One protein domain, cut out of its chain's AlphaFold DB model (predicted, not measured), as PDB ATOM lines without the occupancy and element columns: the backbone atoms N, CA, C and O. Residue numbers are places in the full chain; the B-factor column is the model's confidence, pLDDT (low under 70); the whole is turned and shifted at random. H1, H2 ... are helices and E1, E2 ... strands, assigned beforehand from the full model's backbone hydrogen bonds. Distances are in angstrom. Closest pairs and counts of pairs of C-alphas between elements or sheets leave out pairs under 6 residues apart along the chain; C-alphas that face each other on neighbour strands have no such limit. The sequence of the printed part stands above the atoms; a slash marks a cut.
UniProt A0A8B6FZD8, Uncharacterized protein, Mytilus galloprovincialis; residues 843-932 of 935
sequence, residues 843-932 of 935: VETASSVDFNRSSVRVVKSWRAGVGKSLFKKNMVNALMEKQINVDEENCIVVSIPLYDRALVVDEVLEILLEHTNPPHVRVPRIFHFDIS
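What this domain is: This is residues 843 to 932 of the 935 residues of an uncharacterized protein of Mytilus galloprovincialis (UniProt A0A8B6FZD8). Two parallel strands, E1 and E2, lie side by side as a narrow ribbon in the middle, with helix H2 along one side of it and H3 on the other. The short helix H1 sits by one end of E2 and packs on H2, and residues 861 to 866 stick out. The printed part has 90 residues, with named elements in the order H1, H2, E1, H3, E2; the class is mixed, helices and strands, and under half of the residues are in named elements. The whole is only just compact, close to loose, with a radius of gyration of the C-alphas of 14.2 A and spans of 39 by 29 by 22 A.

How they stand to each other: H1, residues 846 to 849, touches H2, residues 868 to 882, which meets it with residues 875 to 879 alone; their closest C-alphas, of Val 849 and Met 875, are 5.9 A apart. E1, residues 893 to 898, and E2, residues 926 to 931, are parallel neighbours at 16 degrees. N 896 and O 928 are within hydrogen-bond range at 2.8 A, and so are N 930 and O 896 at 2.9 A. The closest C-alphas of H2 and E1, of Val 876 and Val 893, are 7.1 A apart. H3, residues 905 to 914, and E1 come closest at the C-alphas of Ile 896 and Val 908, 6.9 A. E1, H3 and E2 form a strand-helix-strand unit, two parallel neighbour strands with a helix between them in the chain; its crossover is right-handed. H2 and H3 are apart. In H2 and H3 every O i to N i+4 pair is within hydrogen-bond range; H1 is too short for one.

Where its parts are: H1 begins at C-alpha 846 (4.597, 49.162, 5.229) and is 6.2 A long. H2 measures 21.8 A, E1 15.9 A, H3 14.5 A and E2 15.4 A, ending at C-alpha 931 (-15.768, 45.816, 7.368).

The domain as a whole: The C-alphas of Arg 863 and His 920 are the two farthest apart, 41.9 A. The printed part has no cut. The links H1 to H2 and H3 to E2 are long. Residues 884 to 890 and 919 to 920 have pLDDT under 70.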
ATOM      1  N   VAL A 843      13.871  47.792  -0.003       76.50
ATOM      2  CA  VAL A 843      12.751  48.697   0.295       76.50
ATOM      3  C   VAL A 843      12.164  48.372   1.674       76.50
ATOM      4  O   VAL A 843      11.877  47.211   1.989       76.50
ATOM      5  N   GLU A 844      11.981  49.389   2.523       82.25
ATOM      6  CA  GLU A 844      11.252  49.219   3.786       82.25
ATOM      7  C   GLU A 844       9.778  48.902   3.513       82.25
ATOM      8  O   GLU A 844       9.117  49.582   2.733       82.25
ATOM      9  N   THR A 845       9.239  47.883   4.184       86.75
ATOM     10  CA  THR A 845       7.835  47.487   4.021       86.75
ATOM     11  C   THR A 845       6.902  48.366   4.858       86.75
ATOM     12  O   THR A 845       7.300  48.924   5.884       86.75
ATOM     13  N   ALA A 846       5.621  48.428   4.475       89.19
ATOM     14  CA  ALA A 846       4.597  49.162   5.229       89.19
ATOM     15  C   ALA A 846       4.403  48.626   6.660       89.19
ATOM     16  O   ALA A 846       3.929  49.342   7.535       89.19
ATOM     17  N   SER A 847       4.833  47.392   6.942       89.75
ATOM     18  CA  SER A 847       4.841  46.851   8.304       89.75
ATOM     19  C   SER A 847       5.728  47.663   9.262       89.75
ATOM     20  O   SER A 847       5.498  47.646  10.466       89.75
ATOM     21  N   SER A 848       6.709  48.430   8.769       87.75
ATOM     22  CA  SER A 848       7.652  49.182   9.610       87.75
ATOM     23  C   SER A 848       6.992  50.258  10.485       87.75
ATOM     24  O   SER A 848       7.624  50.743  11.430       87.75
ATOM     25  N   VAL A 849       5.765  50.673  10.149       89.19
ATOM     26  CA  VAL A 849       4.964  51.650  10.907       89.19
ATOM     27  C   VAL A 849       3.965  50.997  11.861       89.19
ATOM     28  O   VAL A 849       3.314  51.686  12.644       89.19
ATOM     29  N   ASP A 850       3.858  49.671  11.829       90.25
ATOM     30  CA  ASP A 850       3.126  48.898  12.818       90.25
ATOM     31  C   ASP A 850       4.017  48.591  14.038       90.25
ATOM     32  O   ASP A 850       5.208  48.302  13.925       90.25
ATOM     33  N   PHE A 851       3.423  48.626  15.232       86.38
ATOM     34  CA  PHE A 851       4.154  48.514  16.498       86.38
ATOM     35  C   PHE A 851       4.852  47.158  16.709       86.38
ATOM     36  O   PHE A 851       5.868  47.115  17.400       86.38
ATOM     37  N   ASN A 852       4.350  46.073  16.107       86.81
ATOM     38  CA  ASN A 852       4.986  44.750  16.138       86.81
ATOM     39  C   ASN A 852       5.626  44.384  14.791       86.81
ATOM     40  O   ASN A 852       5.950  43.217  14.582       86.81
ATOM     41  N   ARG A 853       5.764  45.340  13.864       89.56
ATOM     42  CA  ARG A 853       6.203  45.083  12.485       89.56
ATOM     43  C   ARG A 853       5.398  43.990  11.783       89.56
ATOM     44  O   ARG A 853       5.949  43.160  11.063       89.56
ATOM     45  N   SER A 854       4.091  43.966  12.024       91.81
ATOM     46  CA  SER A 854       3.209  42.965  11.433       91.81
ATOM     47  C   SER A 854       2.708  43.408  10.057       91.81
ATOM     48  O   SER A 854       2.318  44.562   9.888       91.81
ATOM     49  N   SER A 855       2.696  42.499   9.080       91.31
ATOM     50  CA  SER A 855       2.121  42.718   7.745       91.31
ATOM     51  C   SER A 855       0.590  42.707   7.738       91.31
ATOM     52  O   SER A 855      -0.013  43.294   6.844       91.31
ATOM     53  N   VAL A 856      -0.046  42.091   8.741       93.44
ATOM     54  CA  VAL A 856      -1.508  41.976   8.852       93.44
ATOM     55  C   VAL A 856      -1.968  42.413  10.240       93.44
ATOM     56  O   VAL A 856      -1.504  41.911  11.265       93.44
ATOM     57  N   ARG A 857      -2.932  43.338  10.301       92.12
ATOM     58  CA  ARG A 857      -3.449  43.887  11.562       92.12
ATOM     59  C   ARG A 857      -4.968  44.000  11.538       92.12
ATOM     60  O   ARG A 857      -5.532  44.747  10.750       92.12
ATOM     61  N   VAL A 858      -5.623  43.339  12.493       92.69
ATOM     62  CA  VAL A 858      -7.068  43.480  12.718       92.69
ATOM     63  C   VAL A 858      -7.327  44.520  13.806       92.69
ATOM     64  O   VAL A 858      -6.914  44.348  14.956       92.69
ATOM     65  N   VAL A 859      -8.045  45.590  13.461       92.44
ATOM     66  CA  VAL A 859      -8.409  46.675  14.384       92.44
ATOM     67  C   VAL A 859      -9.900  46.593  14.698       92.44
ATOM     68  O   VAL A 859     -10.742  46.963  13.886       92.44
ATOM     69  N   LYS A 860     -10.243  46.134  15.903       92.38
ATOM     70  CA  LYS A 860     -11.638  45.959  16.342       92.38
ATOM     71  C   LYS A 860     -12.003  46.859  17.516       92.38
ATOM     72  O   LYS A 860     -11.155  47.248  18.314       92.38
ATOM     73  N   SER A 861     -13.291  47.166  17.647       91.69
ATOM     74  CA  SER A 861     -13.830  48.018  18.711       91.69
ATOM     75  C   SER A 861     -15.186  47.522  19.190       91.69
ATOM     76  O   SER A 861     -16.014  47.172  18.360       91.69
ATOM     77  N   TRP A 862     -15.462  47.607  20.495       88.19
ATOM     78  CA  TRP A 862     -16.778  47.258  21.052       88.19
ATOM     79  C   TRP A 862     -17.903  48.230  20.655       88.19
ATOM     80  O   TRP A 862     -19.069  47.861  20.620       88.19
ATOM     81  N   ARG A 863     -17.561  49.490  20.359       88.62
ATOM     82  CA  ARG A 863     -18.505  50.532  19.928       88.62
ATOM     83  C   ARG A 863     -17.917  51.360  18.789       88.62
ATOM     84  O   ARG A 863     -16.696  51.492  18.690       88.62
ATOM     85  N   ALA A 864     -18.778  51.935  17.954       88.00
ATOM     86  CA  ALA A 864     -18.368  52.846  16.888       88.00
ATOM     87  C   ALA A 864     -17.703  54.126  17.442       88.00
ATOM     88  O   ALA A 864     -17.870  54.477  18.611       88.00
ATOM     89  N   GLY A 865     -16.920  54.815  16.605       86.50
ATOM     90  CA  GLY A 865     -16.346  56.128  16.936       86.50
ATOM     91  C   GLY A 865     -15.141  56.135  17.888       86.50
ATOM     92  O   GLY A 865     -14.740  57.199  18.338       86.50
ATOM     93  N   VAL A 866     -14.530  54.985  18.195       89.81
ATOM     94  CA  VAL A 866     -13.384  54.908  19.135       89.81
ATOM     95  C   VAL A 866     -12.002  55.085  18.491       89.81
ATOM     96  O   VAL A 866     -10.995  54.853  19.148       89.81
ATOM     97  N   GLY A 867     -11.938  55.479  17.214       88.75
ATOM     98  CA  GLY A 867     -10.670  55.805  16.546       88.75
ATOM     99  C   GLY A 867     -10.055  54.712  15.664       88.75
ATOM    100  O   GLY A 867      -8.858  54.768  15.413       88.75
ATOM    101  N   LYS A 868     -10.833  53.756  15.132       92.00
ATOM    102  CA  LYS A 868     -10.323  52.777  14.141       92.00
ATOM    103  C   LYS A 868      -9.733  53.467  12.899       92.00
ATOM    104  O   LYS A 868      -8.576  53.258  12.557       92.00
ATOM    105  N   SER A 869     -10.486  54.389  12.302       87.44
ATOM    106  CA  SER A 869     -10.023  55.184  11.155       87.44
ATOM    107  C   SER A 869      -8.894  56.154  11.531       87.44
ATOM    108  O   SER A 869      -8.060  56.486  10.693       87.44
ATOM    109  N   LEU A 870      -8.831  56.585  12.799       90.81
ATOM    110  CA  LEU A 870      -7.716  57.388  13.311       90.81
ATOM    111  C   LEU A 870      -6.429  56.556  13.399       90.81
ATOM    112  O   LEU A 870      -5.373  57.052  13.026       90.81
ATOM    113  N   PHE A 871      -6.515  55.292  13.825       91.19
ATOM    114  CA  PHE A 871      -5.379  54.367  13.830       91.19
ATOM    115  C   PHE A 871      -4.802  54.194  12.420       91.19
ATOM    116  O   PHE A 871      -3.605  54.393  12.231       91.19
ATOM    117  N   LYS A 872      -5.665  53.953  11.421       90.38
ATOM    118  CA  LYS A 872      -5.278  53.955  10.000       90.38
ATOM    119  C   LYS A 872      -4.559  55.254   9.629       90.38
ATOM    120  O   LYS A 872      -3.439  55.201   9.139       90.38
ATOM    121  N   LYS A 873      -5.176  56.417   9.885       89.19
ATOM    122  CA  LYS A 873      -4.604  57.734   9.541       89.19
ATOM    123  C   LYS A 873      -3.215  57.942  10.153       89.19
ATOM    124  O   LYS A 873      -2.326  58.443   9.478       89.19
ATOM    125  N   ASN A 874      -3.017  57.515  11.398       91.00
ATOM    126  CA  ASN A 874      -1.720  57.602  12.060       91.00
ATOM    127  C   ASN A 874      -0.670  56.703  11.390       91.00
ATOM    128  O   ASN A 874       0.458  57.147  11.211       91.00
ATOM    129  N   MET A 875      -1.037  55.481  10.982       90.06
ATOM    130  CA  MET A 875      -0.132  54.608  10.222       90.06
ATOM    131  C   MET A 875       0.236  55.208   8.863       90.06
ATOM    132  O   MET A 875       1.403  55.176   8.491       90.06
ATOM    133  N   VAL A 876      -0.734  55.792   8.149       89.00
ATOM    134  CA  VAL A 876      -0.487  56.464   6.861       89.00
ATOM    135  C   VAL A 876       0.508  57.606   7.026       89.00
ATOM    136  O   VAL A 876       1.505  57.655   6.315       89.00
ATOM    137  N   ASN A 877       0.262  58.493   7.992       88.44
ATOM    138  CA  ASN A 877       1.131  59.636   8.251       88.44
ATOM    139  C   ASN A 877       2.550  59.184   8.620       88.44
ATOM    140  O   ASN A 877       3.516  59.702   8.074       88.44
ATOM    141  N   ALA A 878       2.676  58.176   9.488       88.62
ATOM    142  CA  ALA A 878       3.972  57.620   9.864       88.62
ATOM    143  C   ALA A 878       4.712  56.986   8.672       88.62
ATOM    144  O   ALA A 878       5.941  57.000   8.638       88.62
ATOM    145  N   LEU A 879       3.985  56.419   7.700       87.56
ATOM    146  CA  LEU A 879       4.583  55.844   6.494       87.56
ATOM    147  C   LEU A 879       5.055  56.946   5.545       87.56
ATOM    148  O   LEU A 879       6.189  56.889   5.079       87.56
ATOM    149  N   MET A 880       4.240  57.985   5.346       83.62
ATOM    150  CA  MET A 880       4.602  59.169   4.558       83.62
ATOM    151  C   MET A 880       5.831  59.889   5.130       83.62
ATOM    152  O   MET A 880       6.732  60.246   4.384       83.62
ATOM    153  N   GLU A 881       5.924  60.043   6.454       83.19
ATOM    154  CA  GLU A 881       7.085  60.668   7.109       83.19
ATOM    155  C   GLU A 881       8.395  59.899   6.880       83.19
ATOM    156  O   GLU A 881       9.467  60.500   6.807       83.19
ATOM    157  N   LYS A 882       8.324  58.569   6.748       77.88
ATOM    158  CA  LYS A 882       9.485  57.724   6.432       77.88
ATOM    159  C   LYS A 882       9.829  57.703   4.942       77.88
ATOM    160  O   LYS A 882      10.951  57.346   4.588       77.88
ATOM    161  N   GLN A 883       8.894  58.075   4.073       70.38
ATOM    162  CA  GLN A 883       9.040  58.035   2.622       70.38
ATOM    163  C   GLN A 883       9.229  59.441   2.045       70.38
ATOM    164  O   GLN A 883       8.297  60.071   1.562       70.38
ATOM    165  N   ILE A 884      10.468  59.931   2.080       53.16
ATOM    166  CA  ILE A 884      10.798  61.325   1.739       53.16
ATOM    167  C   ILE A 884      10.713  61.626   0.217       53.16
ATOM    168  O   ILE A 884      10.658  62.793  -0.144       53.16
ATOM    169  N   ASN A 885      10.631  60.620  -0.673       52.81
ATOM    170  CA  ASN A 885      10.683  60.790  -2.143       52.81
ATOM    171  C   ASN A 885       9.778  59.799  -2.921       52.81
ATOM    172  O   ASN A 885      10.281  59.039  -3.747       52.81
ATOM    173  N   VAL A 886       8.472  59.738  -2.655       54.16
ATOM    174  CA  VAL A 886       7.547  58.962  -3.512       54.16
ATOM    175  C   VAL A 886       6.736  59.941  -4.352       54.16
ATOM    176  O   VAL A 886       6.125  60.848  -3.790       54.16
ATOM    177  N   ASP A 887       6.773  59.775  -5.675       52.25
ATOM    178  CA  ASP A 887       5.965  60.547  -6.623       52.25
ATOM    179  C   ASP A 887       4.480  60.513  -6.223       52.25
ATOM    180  O   ASP A 887       3.964  59.464  -5.826       52.25
ATOM    181  N   GLU A 888       3.784  61.651  -6.344       51.09
ATOM    182  CA  GLU A 888       2.361  61.811  -5.980       51.09
ATOM    183  C   GLU A 888       1.423  60.814  -6.700       51.09
ATOM    184  O   GLU A 888       0.287  60.624  -6.269       51.09
ATOM    185  N   GLU A 889       1.897  60.149  -7.758       52.00
ATOM    186  CA  GLU A 889       1.142  59.174  -8.554       52.00
ATOM    187  C   GLU A 889       0.967  57.801  -7.876       52.00
ATOM    188  O   GLU A 889       0.010  57.088  -8.180       52.00
ATOM    189  N   ASN A 890       1.821  57.410  -6.920       63.12
ATOM    190  CA  ASN A 890       1.731  56.088  -6.288       63.12
ATOM    191  C   ASN A 890       0.865  56.106  -5.018       63.12
ATOM    192  O   ASN A 890       1.277  56.575  -3.955       63.12
ATOM    193  N   CYS A 891      -0.335  55.524  -5.100       70.31
ATOM    194  CA  CYS A 891      -1.276  55.440  -3.981       70.31
ATOM    195  C   CYS A 891      -0.715  54.599  -2.812       70.31
ATOM    196  O   CYS A 891      -0.647  53.369  -2.873       70.31
ATOM    197  N   ILE A 892      -0.330  55.267  -1.717       80.88
ATOM    198  CA  ILE A 892       0.227  54.633  -0.505       80.88
ATOM    199  C   ILE A 892      -0.846  53.840   0.258       80.88
ATOM    200  O   ILE A 892      -0.528  52.851   0.922       80.88
ATOM    201  N   VAL A 893      -2.118  54.254   0.188       87.62
ATOM    202  CA  VAL A 893      -3.218  53.618   0.929       87.62
ATOM    203  C   VAL A 893      -4.430  53.375   0.053       87.62
ATOM    204  O   VAL A 893      -5.107  54.315  -0.353       87.62
ATOM    205  N   VAL A 894      -4.786  52.103  -0.098       89.75
ATOM    206  CA  VAL A 894      -5.994  51.667  -0.803       89.75
ATOM    207  C   VAL A 894      -7.039  51.286   0.236       89.75
ATOM    208  O   VAL A 894      -6.761  50.521   1.160       89.75
ATOM    209  N   SER A 895      -8.232  51.872   0.144       89.56
ATOM    210  CA  SER A 895      -9.321  51.620   1.096       89.56
ATOM    211  C   SER A 895     -10.442  50.877   0.398       89.56
ATOM    212  O   SER A 895     -11.005  51.402  -0.553       89.56
ATOM    213  N   ILE A 896     -10.762  49.691   0.899       91.81
ATOM    214  CA  ILE A 896     -11.738  48.772   0.321       91.81
ATOM    215  C   ILE A 896     -12.916  48.705   1.297       91.81
ATOM    216  O   ILE A 896     -12.798  48.063   2.348       91.81
ATOM    217  N   PRO A 897     -14.005  49.443   1.037       88.56
ATOM    218  CA  PRO A 897     -15.180  49.405   1.886       88.56
ATOM    219  C   PRO A 897     -16.000  48.139   1.633       88.56
ATOM    220  O   PRO A 897     -16.280  47.800   0.490       88.56
ATOM    221  N   LEU A 898     -16.420  47.472   2.705       88.69
ATOM    222  CA  LEU A 898     -17.248  46.269   2.666       88.69
ATOM    223  C   LEU A 898     -18.516  46.544   3.483       88.69
ATOM    224  O   LEU A 898     -18.488  46.509   4.719       88.69
ATOM    225  N   TYR A 899     -19.608  46.897   2.798       83.69
ATOM    226  CA  TYR A 899     -20.880  47.281   3.430       83.69
ATOM    227  C   TYR A 899     -21.966  46.211   3.326       83.69
ATOM    228  O   TYR A 899     -22.846  46.175   4.186       83.69
ATOM    229  N   ASP A 900     -21.903  45.358   2.307       81.38
ATOM    230  CA  ASP A 900     -22.943  44.374   2.035       81.38
ATOM    231  C   ASP A 900     -22.894  43.178   2.981       81.38
ATOM    232  O   ASP A 900     -21.835  42.704   3.380       81.38
ATOM    233  N   ARG A 901     -24.076  42.639   3.299       80.62
ATOM    234  CA  ARG A 901     -24.241  41.496   4.219       80.62
ATOM    235  C   ARG A 901     -23.527  40.223   3.768       80.62
ATOM    236  O   ARG A 901     -23.346  39.306   4.564       80.62
ATOM    237  N   ALA A 902     -23.218  40.123   2.482       78.50
ATOM    238  CA  ALA A 902     -22.440  39.045   1.906       78.50
ATOM    239  C   ALA A 902     -21.269  39.671   1.153       78.50
ATOM    240  O   ALA A 902     -21.452  40.627   0.406       78.50
ATOM    241  N   LEU A 903     -20.074  39.127   1.364       80.62
ATOM    242  CA  LEU A 903     -18.871  39.610   0.707       80.62
ATOM    243  C   LEU A 903     -18.864  39.152  -0.754       80.62
ATOM    244  O   LEU A 903     -18.819  37.951  -1.023       80.62
ATOM    245  N   VAL A 904     -18.887  40.109  -1.680       82.25
ATOM    246  CA  VAL A 904     -18.696  39.860  -3.112       82.25
ATOM    247  C   VAL A 904     -17.197  39.935  -3.398       82.25
ATOM    248  O   VAL A 904     -16.600  41.008  -3.372       82.25
ATOM    249  N   VAL A 905     -16.561  38.776  -3.594       83.94
ATOM    250  CA  VAL A 905     -15.099  38.682  -3.774       83.94
ATOM    251  C   VAL A 905     -14.644  39.420  -5.036       83.94
ATOM    252  O   VAL A 905     -13.588  40.049  -5.014       83.94
ATOM    253  N   ASP A 906     -15.458  39.397  -6.091       84.50
ATOM    254  CA  ASP A 906     -15.133  40.010  -7.381       84.50
ATOM    255  C   ASP A 906     -14.957  41.532  -7.269       84.50
ATOM    256  O   ASP A 906     -13.973  42.064  -7.768       84.50
ATOM    257  N   GLU A 907     -15.811  42.226  -6.508       86.25
ATOM    258  CA  GLU A 907     -15.690  43.677  -6.277       86.25
ATOM    259  C   GLU A 907     -14.393  44.038  -5.537       86.25
ATOM    260  O   GLU A 907     -13.737  45.043  -5.818       86.25
ATOM    261  N   VAL A 908     -13.987  43.196  -4.581       90.00
ATOM    262  CA  VAL A 908     -12.716  43.364  -3.867       90.00
ATOM    263  C   VAL A 908     -11.542  43.156  -4.814       90.00
ATOM    264  O   VAL A 908     -10.565  43.908  -4.762       90.00
ATOM    265  N   LEU A 909     -11.628  42.133  -5.663       88.00
ATOM    266  CA  LEU A 909     -10.591  41.798  -6.622       88.00
ATOM    267  C   LEU A 909     -10.438  42.890  -7.684       88.00
ATOM    268  O   LEU A 909      -9.306  43.269  -7.967       88.00
ATOM    269  N   GLU A 910     -11.531  43.447  -8.208       87.75
ATOM    270  CA  GLU A 910     -11.510  44.568  -9.157       87.75
ATOM    271  C   GLU A 910     -10.710  45.753  -8.599       87.75
ATOM    272  O   GLU A 910      -9.761  46.214  -9.238       87.75
ATOM    273  N   ILE A 911     -10.982  46.166  -7.354       88.69
ATOM    274  CA  ILE A 911     -10.241  47.261  -6.704       88.69
ATOM    275  C   ILE A 911      -8.755  46.904  -6.534       88.69
ATOM    276  O   ILE A 911      -7.882  47.756  -6.722       88.69
ATOM    277  N   LEU A 912      -8.432  45.661  -6.163       89.38
ATOM    278  CA  LEU A 912      -7.039  45.219  -6.020       89.38
ATOM    279  C   LEU A 912      -6.303  45.179  -7.371       89.38
ATOM    280  O   LEU A 912      -5.135  45.574  -7.438       89.38
ATOM    281  N   LEU A 913      -6.977  44.754  -8.441       86.81
ATOM    282  CA  LEU A 913      -6.434  44.695  -9.798       86.81
ATOM    283  C   LEU A 913      -6.164  46.092 -10.363       86.81
ATOM    284  O   LEU A 913      -5.087  46.310 -10.916       86.81
ATOM    285  N   GLU A 914      -7.068  47.055 -10.151       85.81
ATOM    286  CA  GLU A 914      -6.864  48.468 -10.521       85.81
ATOM    287  C   GLU A 914      -5.615  49.074  -9.867       85.81
ATOM    288  O   GLU A 914      -4.950  49.932 -10.444       85.81
ATOM    289  N   HIS A 915      -5.270  48.603  -8.667       85.00
ATOM    290  CA  HIS A 915      -4.115  49.067  -7.900       85.00
ATOM    291  C   HIS A 915      -2.919  48.101  -7.991       85.00
ATOM    292  O   HIS A 915      -2.019  48.144  -7.145       85.00
ATOM    293  N   THR A 916      -2.867  47.205  -8.976       82.06
ATOM    294  CA  THR A 916      -1.712  46.314  -9.162       82.06
ATOM    295  C   THR A 916      -0.561  47.064  -9.833       82.06
ATOM    296  O   THR A 916      -0.698  47.588 -10.933       82.06
ATOM    297  N   ASN A 917       0.593  47.117  -9.160       78.75
ATOM    298  CA  ASN A 917       1.798  47.747  -9.700       78.75
ATOM    299  C   ASN A 917       2.567  46.764 -10.598       78.75
ATOM    300  O   ASN A 917       2.506  45.555 -10.356       78.75
ATOM    301  N   PRO A 918       3.356  47.258 -11.569       74.62
ATOM    302  CA  PRO A 918       4.296  46.422 -12.305       74.62
ATOM    303  C   PRO A 918       5.273  45.686 -11.361       74.62
ATOM    304  O   PRO A 918       5.665  46.264 -10.342       74.62
ATOM    305  N   PRO A 919       5.747  44.469 -11.696       68.62
ATOM    306  CA  PRO A 919       6.574  43.642 -10.797       68.62
ATOM    307  C   PRO A 919       7.867  44.310 -10.301       68.62
ATOM    308  O   PRO A 919       8.339  44.049  -9.193       68.62
ATOM    309  N   HIS A 920       8.437  45.199 -11.118       69.88
ATOM    310  CA  HIS A 920       9.661  45.940 -10.809       69.88
ATOM    311  C   HIS A 920       9.424  47.135  -9.862       69.88
ATOM    312  O   HIS A 920      10.374  47.667  -9.288       69.88
ATOM    313  N   VAL A 921       8.166  47.544  -9.651       77.19
ATOM    314  CA  VAL A 921       7.784  48.689  -8.813       77.19
ATOM    315  C   VAL A 921       7.344  48.207  -7.429       77.19
ATOM    316  O   VAL A 921       6.167  47.959  -7.159       77.19
ATOM    317  N   ARG A 922       8.304  48.108  -6.502       76.75
ATOM    318  CA  ARG A 922       8.044  47.750  -5.097       76.75
ATOM    319  C   ARG A 922       7.840  49.009  -4.251       76.75
ATOM    320  O   ARG A 922       8.802  49.670  -3.869       76.75
ATOM    321  N   VAL A 923       6.583  49.320  -3.927       80.94
ATOM    322  CA  VAL A 923       6.201  50.454  -3.063       80.94
ATOM    323  C   VAL A 923       5.507  49.921  -1.805       80.94
ATOM    324  O   VAL A 923       4.606  49.084  -1.924       80.94
ATOM    325  N   PRO A 924       5.883  50.366  -0.590       85.50
ATOM    326  CA  PRO A 924       5.165  49.988   0.618       85.50
ATOM    327  C   PRO A 924       3.781  50.633   0.628       85.50
ATOM    328  O   PRO A 924       3.641  51.850   0.543       85.50
ATOM    329  N   ARG A 925       2.751  49.798   0.747       87.88
ATOM    330  CA  ARG A 925       1.352  50.226   0.705       87.88
ATOM    331  C   ARG A 925       0.553  49.627   1.850       87.88
ATOM    332  O   ARG A 925       0.864  48.538   2.331       87.88
ATOM    333  N   ILE A 926      -0.480  50.344   2.274       91.00
ATOM    334  CA  ILE A 926      -1.445  49.895   3.277       91.00
ATOM    335  C   ILE A 926      -2.772  49.623   2.573       91.00
ATOM    336  O   ILE A 926      -3.436  50.548   2.108       91.00
ATOM    337  N   PHE A 927      -3.188  48.360   2.552       92.75
ATOM    338  CA  PHE A 927      -4.530  47.971   2.126       92.75
ATOM    339  C   PHE A 927      -5.452  47.934   3.346       92.75
ATOM    340  O   PHE A 927      -5.195  47.225   4.321       92.75
ATOM    341  N   HIS A 928      -6.504  48.747   3.322       93.06
ATOM    342  CA  HIS A 928      -7.448  48.906   4.420       93.06
ATOM    343  C   HIS A 928      -8.820  48.361   4.030       93.06
ATOM    344  O   HIS A 928      -9.590  49.050   3.363       93.06
ATOM    345  N   PHE A 929      -9.134  47.165   4.517       93.38
ATOM    346  CA  PHE A 929     -10.453  46.551   4.399       93.38
ATOM    347  C   PHE A 929     -11.363  47.072   5.522       93.38
ATOM    348  O   PHE A 929     -11.139  46.763   6.697       93.38
ATOM    349  N   ASP A 930     -12.351  47.904   5.179       90.19
ATOM    350  CA  ASP A 930     -13.305  48.476   6.138       90.19
ATOM    351  C   ASP A 930     -14.571  47.622   6.199       90.19
ATOM    352  O   ASP A 930     -15.449  47.741   5.350       90.19
ATOM    353  N   ILE A 931     -14.645  46.741   7.195       90.00
ATOM    354  CA  ILE A 931     -15.768  45.816   7.368       90.00
ATOM    355  C   ILE A 931     -16.851  46.489   8.217       90.00
ATOM    356  O   ILE A 931     -16.643  46.781   9.404       90.00
ATOM    357  N   SER A 932     -18.012  46.737   7.606       84.69
ATOM    358  CA  SER A 932     -19.195  47.259   8.295       84.69
ATOM    359  C   SER A 932     -19.752  46.261   9.306       84.69
ATOM    360  O   SER A 932     -19.567  45.060   9.200       84.69
TER     361      SER A 932